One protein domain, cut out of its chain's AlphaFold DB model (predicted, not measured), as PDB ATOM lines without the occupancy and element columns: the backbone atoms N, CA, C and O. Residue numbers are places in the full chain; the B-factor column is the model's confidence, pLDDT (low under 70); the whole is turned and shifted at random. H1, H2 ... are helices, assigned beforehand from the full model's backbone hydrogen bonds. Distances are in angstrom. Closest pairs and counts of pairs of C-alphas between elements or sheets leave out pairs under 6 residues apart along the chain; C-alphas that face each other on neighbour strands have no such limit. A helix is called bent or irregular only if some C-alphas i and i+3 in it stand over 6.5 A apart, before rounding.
ATOM      1  N   SER A   2      -7.253 -49.179  22.791       53.47
ATOM      2  CA  SER A   2      -7.284 -47.807  23.335       53.47
ATOM      3  C   SER A   2      -7.074 -47.809  24.854       53.47
ATOM      4  O   SER A   2      -7.596 -48.692  25.539       53.47
ATOM      5  N   SER A   3      -6.326 -46.828  25.377       62.03
ATOM      6  CA  SER A   3      -6.102 -46.636  26.823       62.03
ATOM      7  C   SER A   3      -7.424 -46.612  27.599       62.03
ATOM      8  O   SER A   3      -7.528 -47.206  28.668       62.03
ATOM      9  N   TRP A   4      -8.466 -46.060  26.975       57.25
ATOM     10  CA  TRP A   4      -9.833 -46.020  27.481       57.25
ATOM     11  C   TRP A   4     -10.441 -47.401  27.768       57.25
ATOM     12  O   TRP A   4     -10.975 -47.631  28.847       57.25
ATOM     13  N   ARG A   5     -10.311 -48.382  26.865       61.69
ATOM     14  CA  ARG A   5     -10.862 -49.734  27.103       61.69
ATOM     15  C   ARG A   5     -10.141 -50.472  28.230       61.69
ATOM     16  O   ARG A   5     -10.762 -51.262  28.939       61.69
ATOM     17  N   SER A   6      -8.843 -50.229  28.394       66.94
ATOM     18  CA  SER A   6      -8.067 -50.766  29.518       66.94
ATOM     19  C   SER A   6      -8.451 -50.086  30.835       66.94
ATOM     20  O   SER A   6      -8.626 -50.772  31.839       66.94
ATOM     21  N   PHE A   7      -8.663 -48.769  30.816       67.25
ATOM     22  CA  PHE A   7      -9.180 -47.989  31.941       67.25
ATOM     23  C   PHE A   7     -10.567 -48.482  32.394       67.25
ATOM     24  O   PHE A   7     -10.726 -48.878  33.549       67.25
ATOM     25  N   LEU A   8     -11.520 -48.618  31.465       63.78
ATOM     26  CA  LEU A   8     -12.864 -49.149  31.728       63.78
ATOM     27  C   LEU A   8     -12.846 -50.553  32.343       63.78
ATOM     28  O   LEU A   8     -13.644 -50.864  33.224       63.78
ATOM     29  N   ARG A   9     -11.932 -51.425  31.895       72.25
ATOM     30  CA  ARG A   9     -11.789 -52.771  32.470       72.25
ATOM     31  C   ARG A   9     -11.286 -52.733  33.910       72.25
ATOM     32  O   ARG A   9     -11.776 -53.522  34.712       72.25
ATOM     33  N   ARG A  10     -10.345 -51.837  34.234       79.56
ATOM     34  CA  ARG A  10      -9.826 -51.667  35.603       79.56
ATOM     35  C   ARG A  10     -10.894 -51.129  36.557       79.56
ATOM     36  O   ARG A  10     -10.972 -51.595  37.684       79.56
ATOM     37  N   ARG A  11     -11.752 -50.220  36.085       79.94
ATOM     38  CA  ARG A  11     -12.801 -49.544  36.875       79.94
ATOM     39  C   ARG A  11     -14.183 -50.196  36.793       79.94
ATOM     40  O   ARG A  11     -15.183 -49.607  37.192       79.94
ATOM     41  N   ARG A  12     -14.261 -51.425  36.275       81.19
ATOM     42  CA  ARG A  12     -15.534 -52.123  36.046       81.19
ATOM     43  C   ARG A  12     -16.330 -52.344  37.333       81.19
ATOM     44  O   ARG A  12     -17.549 -52.218  37.298       81.19
ATOM     45  N   GLN A  13     -15.664 -52.699  38.434       85.75
ATOM     46  CA  GLN A  13     -16.353 -52.954  39.701       85.75
ATOM     47  C   GLN A  13     -16.938 -51.660  40.279       85.75
ATOM     48  O   GLN A  13     -18.136 -51.614  40.530       85.75
ATOM     49  N   ASP A  14     -16.139 -50.593  40.348       85.00
ATOM     50  CA  ASP A  14     -16.582 -49.271  40.813       85.00
ATOM     51  C   ASP A  14     -17.782 -48.757  39.995       85.00
ATOM     52  O   ASP A  14     -18.770 -48.268  40.543       85.00
ATOM     53  N   ALA A  15     -17.737 -48.920  38.666       83.69
ATOM     54  CA  ALA A  15     -18.848 -48.559  37.790       83.69
ATOM     55  C   ALA A  15     -20.104 -49.402  38.071       83.69
ATOM     56  O   ALA A  15     -21.198 -48.849  38.148       83.69
ATOM     57  N   ASN A  16     -19.968 -50.720  38.255       85.62
ATOM     58  CA  ASN A  16     -21.098 -51.589  38.597       85.62
ATOM     59  C   ASN A  16     -21.747 -51.189  39.927       85.62
ATOM     60  O   ASN A  16     -22.972 -51.203  40.022       85.62
ATOM     61  N   ASP A  17     -20.947 -50.814  40.924       87.62
ATOM     62  CA  ASP A  17     -21.445 -50.404  42.237       87.62
ATOM     63  C   ASP A  17     -22.248 -49.094  42.136       87.62
ATOM     64  O   ASP A  17     -23.342 -48.986  42.695       87.62
ATOM     65  N   VAL A  18     -21.770 -48.125  41.341       86.31
ATOM     66  CA  VAL A  18     -22.523 -46.895  41.027       86.31
ATOM     67  C   VAL A  18     -23.829 -47.220  40.301       86.31
ATOM     68  O   VAL A  18     -24.883 -46.699  40.668       86.31
ATOM     69  N   LEU A  19     -23.790 -48.090  39.291       86.06
ATOM     70  CA  LEU A  19     -24.985 -48.488  38.547       86.06
ATOM     71  C   LEU A  19     -26.013 -49.171  39.455       86.06
ATOM     72  O   LEU A  19     -27.189 -48.823  39.402       86.06
ATOM     73  N   ALA A  20     -25.580 -50.084  40.326       85.88
ATOM     74  CA  ALA A  20     -26.457 -50.768  41.272       85.88
ATOM     75  C   ALA A  20     -27.130 -49.798  42.257       85.88
ATOM     76  O   ALA A  20     -28.281 -50.006  42.635       85.88
ATOM     77  N   ALA A  21     -26.433 -48.731  42.656       86.19
ATOM     78  CA  ALA A  21     -26.958 -47.736  43.585       86.19
ATOM     79  C   ALA A  21     -27.878 -46.688  42.929       86.19
ATOM     80  O   ALA A  21     -28.772 -46.161  43.594       86.19
ATOM     81  N   HIS A  22     -27.662 -46.358  41.650       82.81
ATOM     82  CA  HIS A  22     -28.278 -45.187  41.015       82.81
ATOM     83  C   HIS A  22     -29.197 -45.490  39.828       82.81
ATOM     84  O   HIS A  22     -30.029 -44.643  39.503       82.81
ATOM     85  N   ALA A  23     -29.083 -46.653  39.179       80.06
ATOM     86  CA  ALA A  23     -29.884 -46.957  37.997       80.06
ATOM     87  C   ALA A  23     -31.370 -47.082  38.359       80.06
ATOM     88  O   ALA A  23     -31.768 -47.920  39.168       80.06
ATOM     89  N   ARG A  24     -32.202 -46.247  37.730       72.06
ATOM     90  CA  ARG A  24     -33.668 -46.250  37.916       72.06
ATOM     91  C   ARG A  24     -34.441 -46.728  36.686       72.06
ATOM     92  O   ARG A  24     -35.668 -46.708  36.697       72.06
ATOM     93  N   ALA A  25     -33.735 -47.146  35.638       78.00
ATOM     94  CA  ALA A  25     -34.303 -47.551  34.357       78.00
ATOM     95  C   ALA A  25     -33.859 -48.970  33.955       78.00
ATOM     96  O   ALA A  25     -32.921 -49.510  34.551       78.00
ATOM     97  N   PRO A  26     -34.510 -49.576  32.942       80.81
ATOM     98  CA  PRO A  26     -34.084 -50.843  32.357       80.81
ATOM     99  C   PRO A  26     -32.602 -50.842  31.951       80.81
ATOM    100  O   PRO A  26     -32.073 -49.850  31.442       80.81
ATOM    101  N   GLY A  27     -31.919 -51.964  32.195       78.25
ATOM    102  CA  GLY A  27     -30.467 -52.065  32.023       78.25
ATOM    103  C   GLY A  27     -29.983 -51.861  30.584       78.25
ATOM    104  O   GLY A  27     -28.873 -51.386  30.380       78.25
ATOM    105  N   ASP A  28     -30.810 -52.159  29.586       82.88
ATOM    106  CA  ASP A  28     -30.539 -51.912  28.166       82.88
ATOM    107  C   ASP A  28     -30.428 -50.414  27.838       82.88
ATOM    108  O   ASP A  28     -29.508 -50.015  27.124       82.88
ATOM    109  N   GLN A  29     -31.293 -49.574  28.412       80.94
ATOM    110  CA  GLN A  29     -31.229 -48.118  28.230       80.94
ATOM    111  C   GLN A  29     -29.970 -47.528  28.865       80.94
ATOM    112  O   GLN A  29     -29.292 -46.693  28.267       80.94
ATOM    113  N   VAL A  30     -29.620 -47.999  30.062       82.25
ATOM    114  CA  VAL A  30     -28.407 -47.563  30.761       82.25
ATOM    115  C   VAL A  30     -27.155 -47.994  29.992       82.25
ATOM    116  O   VAL A  30     -26.238 -47.197  29.821       82.25
ATOM    117  N   LEU A  31     -27.120 -49.222  29.464       82.56
ATOM    118  CA  LEU A  31     -26.004 -49.710  28.647       82.56
ATOM    119  C   LEU A  31     -25.849 -48.934  27.337       82.56
ATOM    120  O   LEU A  31     -24.722 -48.598  26.974       82.56
ATOM    121  N   ALA A  32     -26.954 -48.626  26.651       84.81
ATOM    122  CA  ALA A  32     -26.928 -47.771  25.467       84.81
ATOM    123  C   ALA A  32     -26.339 -46.396  25.805       84.81
ATOM    124  O   ALA A  32     -25.431 -45.925  25.125       84.81
ATOM    125  N   ARG A  33     -26.759 -45.803  26.929       87.69
ATOM    126  CA  ARG A  33     -26.242 -44.505  27.355       87.69
ATOM    127  C   ARG A  33     -24.760 -44.531  27.729       87.69
ATOM    128  O   ARG A  33     -24.022 -43.609  27.397       87.69
ATOM    129  N   LEU A  34     -24.300 -45.582  28.405       85.44
ATOM    130  CA  LEU A  34     -22.881 -45.749  28.724       85.44
ATOM    131  C   LEU A  34     -22.015 -45.861  27.461       85.44
ATOM    132  O   LEU A  34     -20.865 -45.427  27.487       85.44
ATOM    133  N   ALA A  35     -22.545 -46.416  26.366       85.56
ATOM    134  CA  ALA A  35     -21.833 -46.466  25.091       85.56
ATOM    135  C   ALA A  35     -21.622 -45.058  24.502       85.56
ATOM    136  O   ALA A  35     -20.523 -44.751  24.041       85.56
ATOM    137  N   ASP A  36     -22.621 -44.178  24.606       86.75
ATOM    138  CA  ASP A  36     -22.532 -42.791  24.123       86.75
ATOM    139  C   ASP A  36     -21.498 -41.944  24.889       86.75
ATOM    140  O   ASP A  36     -21.006 -40.938  24.378       86.75
ATOM    141  N   LEU A  37     -21.126 -42.353  26.108       87.50
ATOM    142  CA  LEU A  37     -20.125 -41.660  26.924       87.50
ATOM    143  C   LEU A  37     -18.678 -41.864  26.451       87.50
ATOM    144  O   LEU A  37     -17.787 -41.185  26.966       87.50
ATOM    145  N   GLU A  38     -18.415 -42.756  25.487       84.69
ATOM    146  CA  GLU A  38     -17.054 -43.000  24.986       84.69
ATOM    147  C   GLU A  38     -16.405 -41.716  24.447       84.69
ATOM    148  O   GLU A  38     -15.253 -41.425  24.776       84.69
ATOM    149  N   GLU A  39     -17.139 -40.915  23.672       85.88
ATOM    150  CA  GLU A  39     -16.606 -39.679  23.096       85.88
ATOM    151  C   GLU A  39     -16.384 -38.566  24.141       85.88
ATOM    152  O   GLU A  39     -15.269 -38.035  24.199       85.88
ATOM    153  N   PRO A  40     -17.363 -38.225  25.006       87.19
ATOM    154  CA  PRO A  40     -17.147 -37.300  26.118       87.19
ATOM    155  C   PRO A  40     -15.949 -37.675  26.989       87.19
ATOM    156  O   PRO A  40     -15.091 -36.835  27.268       87.19
ATOM    157  N   ALA A  41     -15.846 -38.947  27.373       83.81
ATOM    158  CA  ALA A  41     -14.769 -39.402  28.232       83.81
ATOM    159  C   ALA A  41     -13.402 -39.343  27.543       83.81
ATOM    160  O   ALA A  41     -12.414 -38.951  28.164       83.81
ATOM    161  N   ARG A  42     -13.338 -39.650  26.241       83.31
ATOM    162  CA  ARG A  42     -12.115 -39.495  25.447       83.31
ATOM    163  C   ARG A  42     -11.642 -38.043  25.417       83.31
ATOM    164  O   ARG A  42     -10.448 -37.809  25.576       83.31
ATOM    165  N   ARG A  43     -12.551 -37.075  25.249       85.12
ATOM    166  CA  ARG A  43     -12.197 -35.645  25.258       85.12
ATOM    167  C   ARG A  43     -11.669 -35.182  26.612       85.12
ATOM    168  O   ARG A  43     -10.670 -34.468  26.658       85.12
ATOM    169  N   LEU A  44     -12.293 -35.617  27.706       84.88
ATOM    170  CA  LEU A  44     -11.806 -35.311  29.053       84.88
ATOM    171  C   LEU A  44     -10.431 -35.940  29.310       84.88
ATOM    172  O   LEU A  44      -9.538 -35.261  29.801       84.88
ATOM    173  N   ALA A  45     -10.224 -37.191  28.889       81.75
ATOM    174  CA  ALA A  45      -8.933 -37.861  29.010       81.75
ATOM    175  C   ALA A  45      -7.823 -37.160  28.206       81.75
ATOM    176  O   ALA A  45      -6.687 -37.114  28.657       81.75
ATOM    177  N   THR A  46      -8.128 -36.576  27.041       83.50
ATOM    178  CA  THR A  46      -7.139 -35.782  26.283       83.50
ATOM    179  C   THR A  46      -6.796 -34.436  26.921       83.50
ATOM    180  O   THR A  46      -5.819 -33.815  26.514       83.50
ATOM    181  N   ALA A  47      -7.596 -33.966  27.882       78.56
ATOM    182  CA  ALA A  47      -7.355 -32.712  28.592       78.56
ATOM    183  C   ALA A  47      -6.459 -32.880  29.832       78.56
ATOM    184  O   ALA A  47      -6.016 -31.874  30.384       78.56
ATOM    185  N   VAL A  48      -6.196 -34.119  30.253       78.75
ATOM    186  CA  VAL A  48      -5.254 -34.452  31.327       78.75
ATOM    187  C   VAL A  48      -3.828 -34.181  30.848       78.75
ATOM    188  O   VAL A  48      -3.447 -34.627  29.764       78.75
ATOM    189  N   GLN A  49      -3.059 -33.418  31.629       68.38
ATOM    190  CA  GLN A  49      -1.695 -33.017  31.266       68.38
ATOM    191  C   GLN A  49      -0.630 -33.700  32.132       68.38
ATOM    192  O   GLN A  49       0.459 -33.949  31.617       68.38
ATOM    193  N   ASP A  50      -0.956 -34.058  33.380       64.56
ATOM    194  CA  ASP A  50      -0.016 -34.622  34.355       64.56
ATOM    195  C   ASP A  50      -0.446 -36.026  34.828       64.56
ATOM    196  O   ASP A  50      -1.633 -36.339  34.894       64.56
ATOM    197  N   GLU A  51       0.515 -36.880  35.198       59.84
ATOM    198  CA  GLU A  51       0.236 -38.225  35.747       59.84
ATOM    199  C   GLU A  51      -0.481 -38.172  37.116       59.84
ATOM    200  O   GLU A  51      -1.189 -39.111  37.476       59.84
ATOM    201  N   ASP A  52      -0.371 -37.055  37.850       58.06
ATOM    202  CA  ASP A  52      -1.087 -36.808  39.114       58.06
ATOM    203  C   ASP A  52      -2.600 -36.542  38.916       58.06
ATOM    204  O   ASP A  52      -3.362 -36.558  39.883       58.06
ATOM    205  N   ASP A  53      -3.063 -36.325  37.679       63.59
ATOM    206  CA  ASP A  53      -4.478 -36.084  37.357       63.59
ATOM    207  C   ASP A  53      -5.289 -37.403  37.204       63.59
ATOM    208  O   ASP A  53      -6.482 -37.370  36.884       63.59
ATOM    209  N   ASP A  54      -4.678 -38.576  37.429       70.31
ATOM    210  CA  ASP A  54      -5.339 -39.888  37.295       70.31
ATOM    211  C   ASP A  54      -6.521 -40.054  38.280       70.31
ATOM    212  O   ASP A  54      -7.580 -40.566  37.902       70.31
ATOM    213  N   GLU A  55      -6.395 -39.562  39.522       76.94
ATOM    214  CA  GLU A  55      -7.491 -39.580  40.509       76.94
ATOM    215  C   GLU A  55      -8.649 -38.641  40.113       76.94
ATOM    216  O   GLU A  55      -9.829 -38.978  40.281       76.94
ATOM    217  N   ASP A  56      -8.325 -37.479  39.544       79.56
ATOM    218  CA  ASP A  56      -9.294 -36.491  39.055       79.56
ATOM    219  C   ASP A  56     -10.068 -37.049  37.840       79.56
ATOM    220  O   ASP A  56     -11.296 -36.905  37.731       79.56
ATOM    221  N   LEU A  57      -9.381 -37.781  36.956       81.50
ATOM    222  CA  LEU A  57      -9.991 -38.487  35.828       81.50
ATOM    223  C   LEU A  57     -10.918 -39.627  36.285       81.50
ATOM    224  O   LEU A  57     -12.008 -39.798  35.724       81.50
ATOM    225  N   ASP A  58     -10.541 -40.376  37.324       83.50
ATOM    226  CA  ASP A  58     -11.399 -41.403  37.925       83.50
ATOM    227  C   ASP A  58     -12.682 -40.803  38.511       83.50
ATOM    228  O   ASP A  58     -13.786 -41.316  38.284       83.50
ATOM    229  N   ALA A  59     -12.567 -39.675  39.218       86.44
ATOM    230  CA  ALA A  59     -13.718 -38.959  39.750       86.44
ATOM    231  C   ALA A  59     -14.660 -38.488  38.629       86.44
ATOM    232  O   ALA A  59     -15.881 -38.637  38.755       86.44
ATOM    233  N   CYS A  60     -14.113 -37.975  37.521       88.50
ATOM    234  CA  CYS A  60     -14.884 -37.608  36.331       88.50
ATOM    235  C   CYS A  60     -15.647 -38.793  35.760       88.50
ATOM    236  O   CYS A  60     -16.854 -38.705  35.525       88.50
ATOM    237  N   PHE A  61     -14.947 -39.908  35.559       87.75
ATOM    238  CA  PHE A  61     -15.534 -41.114  35.000       87.75
ATOM    239  C   PHE A  61     -16.717 -41.605  35.838       87.75
ATOM    240  O   PHE A  61     -17.804 -41.818  35.300       87.75
ATOM    241  N   LEU A  62     -16.548 -41.719  37.158       90.06
ATOM    242  CA  LEU A  62     -17.625 -42.170  38.039       90.06
ATOM    243  C   LEU A  62     -18.814 -41.197  38.051       90.06
ATOM    244  O   LEU A  62     -19.957 -41.640  38.165       90.06
ATOM    245  N   GLN A  63     -18.584 -39.888  37.892       92.62
ATOM    246  CA  GLN A  63     -19.679 -38.926  37.732       92.62
ATOM    247  C   GLN A  63     -20.419 -39.079  36.399       92.62
ATOM    248  O   GLN A  63     -21.644 -38.995  36.395       92.62
ATOM    249  N   LEU A  64     -19.725 -39.354  35.291       91.94
ATOM    250  CA  LEU A  64     -20.379 -39.633  34.007       91.94
ATOM    251  C   LEU A  64     -21.217 -40.919  34.063       91.94
ATOM    252  O   LEU A  64     -22.357 -40.926  33.603       91.94
ATOM    253  N   VAL A  65     -20.698 -41.985  34.684       90.50
ATOM    254  CA  VAL A  65     -21.449 -43.239  34.899       90.50
ATOM    255  C   VAL A  65     -22.696 -42.984  35.739       90.50
ATOM    256  O   VAL A  65     -23.784 -43.444  35.393       90.50
ATOM    257  N   ARG A  66     -22.563 -42.211  36.821       92.00
ATOM    258  CA  ARG A  66     -23.698 -41.827  37.659       92.00
ATOM    259  C   ARG A  66     -24.734 -41.016  36.880       92.00
ATOM    260  O   ARG A  66     -25.921 -41.307  36.983       92.00
ATOM    261  N   LEU A  67     -24.292 -40.048  36.076       92.25
ATOM    262  CA  LEU A  67     -25.166 -39.244  35.222       92.25
ATOM    263  C   LEU A  67     -25.953 -40.129  34.244       92.25
ATOM    264  O   LEU A  67     -27.162 -39.969  34.122       92.25
ATOM    265  N   ALA A  68     -25.300 -41.110  33.612       90.50
ATOM    266  CA  ALA A  68     -25.962 -42.081  32.738       90.50
ATOM    267  C   ALA A  68     -26.976 -42.969  33.474       90.50
ATOM    268  O   ALA A  68     -28.021 -43.297  32.914       90.50
ATOM    269  N   ALA A  69     -26.686 -43.345  34.720       89.50
ATOM    270  CA  ALA A  69     -27.587 -44.142  35.547       89.50
ATOM    271  C   ALA A  69     -28.853 -43.365  35.954       89.50
ATOM    272  O   ALA A  69     -29.949 -43.930  35.978       89.50
ATOM    273  N   GLU A  70     -28.693 -42.077  36.274       90.56
ATOM    274  CA  GLU A  70     -29.774 -41.189  36.718       90.56
ATOM    275  C   GLU A  70     -30.595 -40.633  35.534       90.56
ATOM    276  O   GLU A  70     -31.806 -40.462  35.673       90.56
ATOM    277  N   HIS A  71     -29.971 -40.432  34.364       90.56
ATOM    278  CA  HIS A  71     -30.570 -39.815  33.169       90.56
ATOM    279  C   HIS A  71     -30.427 -40.659  31.878       90.56
ATOM    280  O   HIS A  71     -29.904 -40.183  30.869       90.56
ATOM    281  N   PRO A  72     -30.897 -41.917  31.839       86.69
ATOM    282  CA  PRO A  72     -30.611 -42.832  30.728       86.69
ATOM    283  C   PRO A  72     -31.299 -42.465  29.400       86.69
ATOM    284  O   PRO A  72     -30.850 -42.901  28.341       86.69
ATOM    285  N   GLY A  73     -32.366 -41.660  29.424       86.69
ATOM    286  CA  GLY A  73     -33.171 -41.340  28.240       86.69
ATOM    287  C   GLY A  73     -32.408 -40.571  27.154       86.69
ATOM    288  O   GLY A  73     -31.668 -39.633  27.453       86.69
ATOM    289  N   ALA A  74     -32.618 -40.954  25.887       80.75
ATOM    290  CA  ALA A  74     -32.036 -40.326  24.691       80.75
ATOM    291  C   ALA A  74     -32.280 -38.807  24.636       80.75
ATOM    292  O   ALA A  74     -31.369 -38.033  24.354       80.75
ATOM    293  N   GLU A  75     -33.514 -38.415  24.950       86.44
ATOM    294  CA  GLU A  75     -34.055 -37.062  24.797       86.44
ATOM    295  C   GLU A  75     -33.812 -36.159  26.016       86.44
ATOM    296  O   GLU A  75     -34.281 -35.023  26.039       86.44
ATOM    297  N   ASP A  76     -33.105 -36.646  27.044       88.38
ATOM    298  CA  ASP A  76     -32.849 -35.834  28.232       88.38
ATOM    299  C   ASP A  76     -31.950 -34.630  27.869       88.38
ATOM    300  O   ASP A  76     -30.840 -34.816  27.350       88.38
ATOM    301  N   PRO A  77     -32.388 -33.383  28.135       87.50
ATOM    302  CA  PRO A  77     -31.637 -32.180  27.779       87.50
ATOM    303  C   PRO A  77     -30.263 -32.094  28.457       87.50
ATOM    304  O   PRO A  77     -29.408 -31.325  28.007       87.50
ATOM    305  N   VAL A  78     -30.021 -32.876  29.517       91.25
ATOM    306  CA  VAL A  78     -28.725 -32.946  30.193       91.25
ATOM    307  C   VAL A  78     -27.594 -33.344  29.244       91.25
ATOM    308  O   VAL A  78     -26.473 -32.867  29.402       91.25
ATOM    309  N   TRP A  79     -27.881 -34.146  28.214       90.62
ATOM    310  CA  TRP A  79     -26.874 -34.635  27.271       90.62
ATOM    311  C   TRP A  79     -26.400 -33.546  26.308       90.62
ATOM    312  O   TRP A  79     -25.198 -33.369  26.127       90.62
ATOM    313  N   GLY A  80     -27.318 -32.723  25.789       90.12
ATOM    314  CA  GLY A  80     -26.946 -31.552  24.987       90.12
ATOM    315  C   GLY A  80     -26.156 -30.515  25.793       90.12
ATOM    316  O   GLY A  80     -25.282 -29.832  25.259       90.12
ATOM    317  N   ARG A  81     -26.420 -30.417  27.102       91.88
ATOM    318  CA  ARG A  81     -25.635 -29.582  28.018       91.88
ATOM    319  C   ARG A  81     -24.259 -30.179  28.316       91.88
ATOM    320  O   ARG A  81     -23.276 -29.441  28.300       91.88
ATOM    321  N   LEU A  82     -24.167 -31.493  28.534       92.56
ATOM    322  CA  LEU A  82     -22.898 -32.195  28.735       92.56
ATOM    323  C   LEU A  82     -21.931 -31.895  27.588       92.56
ATOM    324  O   LEU A  82     -20.808 -31.471  27.847       92.56
ATOM    325  N   GLU A  83     -22.373 -32.029  26.336       91.00
ATOM    326  CA  GLU A  83     -21.535 -31.764  25.159       91.00
ATOM    327  C   GLU A  83     -20.929 -30.356  25.163       91.00
ATOM    328  O   GLU A  83     -19.742 -30.188  24.875       91.00
ATOM    329  N   GLN A  84     -21.711 -29.348  25.556       91.81
ATOM    330  CA  GLN A  84     -21.249 -27.960  25.638       91.81
ATOM    331  C   GLN A  84     -20.220 -27.760  26.761       91.81
ATOM    332  O   GLN A  84     -19.278 -26.984  26.605       91.81
ATOM    333  N   THR A  85     -20.339 -28.494  27.874       92.38
ATOM    334  CA  THR A  85     -19.365 -28.413  28.979       92.38
ATOM    335  C   THR A  85     -18.014 -29.043  28.671       92.38
ATOM    336  O   THR A  85     -17.050 -28.784  29.386       92.38
ATOM    337  N   LEU A  86     -17.893 -29.841  27.607       88.31
ATOM    338  CA  LEU A  86     -16.604 -30.431  27.235       88.31
ATOM    339  C   LEU A  86     -15.580 -29.359  26.825       88.31
ATOM    340  O   LEU A  86     -14.380 -29.590  26.944       88.31
ATOM    341  N   ALA A  87     -16.034 -28.167  26.418       87.00
ATOM    342  CA  ALA A  87     -15.171 -27.009  26.172       87.00
ATOM    343  C   ALA A  87     -14.499 -26.465  27.449       87.00
ATOM    344  O   ALA A  87     -13.485 -25.776  27.367       87.00
ATOM    345  N   VAL A  88     -15.035 -26.795  28.628       86.94
ATOM    346  CA  VAL A  88     -14.505 -26.410  29.945       86.94
ATOM    347  C   VAL A  88     -13.974 -27.631  30.709       86.94
ATOM    348  O   VAL A  88     -14.161 -27.763  31.918       86.94
ATOM    349  N   ALA A  89     -13.272 -28.524  30.001       86.56
ATOM    350  CA  ALA A  89     -12.684 -29.756  30.541       86.56
ATOM    351  C   ALA A  89     -11.873 -29.595  31.850       86.56
ATOM    352  O   ALA A  89     -12.019 -30.458  32.719       86.56
ATOM    353  N   PRO A  90     -11.100 -28.510  32.084       87.69
ATOM    354  CA  PRO A  90     -10.395 -28.330  33.357       87.69
ATOM    355  C   PRO A  90     -11.315 -28.336  34.589       87.69
ATOM    356  O   PRO A  90     -10.921 -28.795  35.659       87.69
ATOM    357  N   TRP A  91     -12.557 -27.863  34.448       90.31
ATOM    358  CA  TRP A  91     -13.535 -27.889  35.535       90.31
ATOM    359  C   TRP A  91     -14.142 -29.266  35.766       90.31
ATOM    360  O   TRP A  91     -14.488 -29.586  36.903       90.31
ATOM    361  N   TRP A  92     -14.265 -30.073  34.712       90.31
ATOM    362  CA  TRP A  92     -14.645 -31.472  34.856       90.31
ATOM    363  C   TRP A  92     -13.611 -32.209  35.685       90.31
ATOM    364  O   TRP A  92     -13.994 -32.767  36.703       90.31
ATOM    365  N   LEU A  93     -12.330 -32.120  35.313       86.81
ATOM    366  CA  LEU A  93     -11.235 -32.768  36.041       86.81
ATOM    367  C   LEU A  93     -11.221 -32.354  37.516       86.81
ATOM    368  O   LEU A  93     -11.170 -33.201  38.399       86.81
ATOM    369  N   ARG A  94     -11.389 -31.058  37.797       86.00
ATOM    370  CA  ARG A  94     -11.276 -30.553  39.168       86.00
ATOM    371  C   ARG A  94     -12.513 -30.764  40.046       86.00
ATOM    372  O   ARG A  94     -12.390 -31.012  41.244       86.00
ATOM    373  N   SER A  95     -13.703 -30.579  39.484       90.19
ATOM    374  CA  SER A  95     -14.956 -30.492  40.244       90.19
ATOM    375  C   SER A  95     -16.110 -31.201  39.521       90.19
ATOM    376  O   SER A  95     -17.178 -30.603  39.337       90.19
ATOM    377  N   PRO A  96     -15.970 -32.491  39.155       91.50
ATOM    378  CA  PRO A  96     -16.942 -33.168  38.291       91.50
ATOM    379  C   PRO A  96     -18.332 -33.247  38.934       91.50
ATOM    380  O   PRO A  96     -19.351 -33.114  38.260       91.50
ATOM    381  N   ARG A  97     -18.387 -33.386  40.266       92.56
ATOM    382  CA  ARG A  97     -19.644 -33.389  41.034       92.56
ATOM    383  C   ARG A  97     -20.388 -32.059  40.951       92.56
ATOM    384  O   ARG A  97     -21.607 -32.062  40.833       92.56
ATOM    385  N   GLU A  98     -19.678 -30.933  41.018       94.19
ATOM    386  CA  GLU A  98     -20.314 -29.614  40.924       94.19
ATOM    387  C   GLU A  98     -20.800 -29.333  39.503       94.19
ATOM    388  O   GLU A  98     -21.892 -28.794  39.338       94.19
ATOM    389  N   VAL A  99     -20.033 -29.737  38.483       95.00
ATOM    390  CA  VAL A  99     -20.457 -29.613  37.082       95.00
ATOM    391  C   VAL A  99     -21.736 -30.418  36.836       95.00
ATOM    392  O   VAL A  99     -22.717 -29.862  36.345       95.00
ATOM    393  N   VAL A 100     -21.780 -31.685  37.263       93.94
ATOM    394  CA  VAL A 100     -23.000 -32.511  37.183       93.94
ATOM    395  C   VAL A 100     -24.154 -31.913  37.988       93.94
ATOM    396  O   VAL A 100     -25.292 -31.904  37.517       93.94
ATOM    397  N   GLY A 101     -23.877 -31.361  39.171       94.38
ATOM    398  CA  GLY A 101     -24.879 -30.672  39.980       94.38
ATOM    399  C   GLY A 101     -25.548 -29.522  39.223       94.38
ATOM    400  O   GLY A 101     -26.773 -29.422  39.226       94.38
ATOM    401  N   VAL A 102     -24.772 -28.698  38.512       94.81
ATOM    402  CA  VAL A 102     -25.305 -27.590  37.697       94.81
ATOM    403  C   VAL A 102     -26.050 -28.094  36.457       94.81
ATOM    404  O   VAL A 102     -27.089 -27.542  36.101       94.81
ATOM    405  N   LEU A 103     -25.566 -29.161  35.813       92.62
ATOM    406  CA  LEU A 103     -26.226 -29.766  34.650       92.62
ATOM    407  C   LEU A 103     -27.656 -30.232  34.960       92.62
ATOM    408  O   LEU A 103     -28.565 -30.036  34.147       92.62
ATOM    409  N   THR A 104     -27.827 -30.839  36.135       91.94
ATOM    410  CA  THR A 104     -29.046 -31.545  36.555       91.94
ATOM    411  C   THR A 104     -29.984 -30.689  37.403       91.94
ATOM    412  O   THR A 104     -31.178 -30.980  37.483       91.94
ATOM    413  N   THR A 105     -29.482 -29.612  38.012       91.19
ATOM    414  CA  THR A 105     -30.268 -28.777  38.928       91.19
ATOM    415  C   THR A 105     -30.627 -27.441  38.278       91.19
ATOM    416  O   THR A 105     -29.753 -26.591  38.095       91.19
ATOM    417  N   PRO A 106     -31.909 -27.189  37.950       88.00
ATOM    418  CA  PRO A 106     -32.325 -25.881  37.461       88.00
ATOM    419  C   PRO A 106     -32.184 -24.827  38.563       88.00
ATOM    420  O   PRO A 106     -32.427 -25.112  39.736       88.00
TER     421      PRO A 106
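This is residues 2 to 106 of the 292 residues of an uncharacterized protein of Actinomyces howellii (UniProt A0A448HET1). A long helix, H5, runs through the middle, with H2 and H3 packed on one side of it and the hairpin of H6 and H7 on the opposite side; H4 lies alongside H5 and packs on H6, the centres of the three making a triangle, and H1, whose centre is the farthest from the mean of the C-alphas, is near H4. The 105 printed residues hold seven named helices, H1 to H7 in chain order, and no named strand: all helix. The whole is compact, with a radius of gyration of the C-alphas of 12.9 A, rounded, spanning 37 by 31 by 21 A.

H1 is residues 3 to 10, beginning at C-alpha 3 (-6.102, -46.636, 26.823). H2 is residues 12 to 22, H3 27 to 36 and H4 38 to 46. H5, residues 51 to 70, is 30.2 A long and irregular: C-alphas 52 and 55 are 7.1 A apart. H6, residues 77 to 94, is 23.4 A long and irregular, C-alphas 87 and 90 being 8.7 A apart, with a kink of 102 degrees near residue 88. H7, residues 96 to 104, ends at C-alpha 104 (-29.046, -31.545, 36.555).

H5 is the hub, touching five helices. With residues 62 to 70 alone it touches H2, closest C-alphas Ala 69 and His 22, 5.6 A, at a steep tilt of 38 degrees. H5 and H6 form a hairpin, closest C-alphas Asp 56 and Leu 93, 5.2 A. H1 and H5 are apart. Each O i to N i+4 pair is within hydrogen-bond range in H1, H2, H3, H4 and H7, but 14 of 16 in H5 and 7 of 14 in H6.

The printed part has no cut and no long link. Residues 2 to 8 and 49 to 53 have pLDDT under 70.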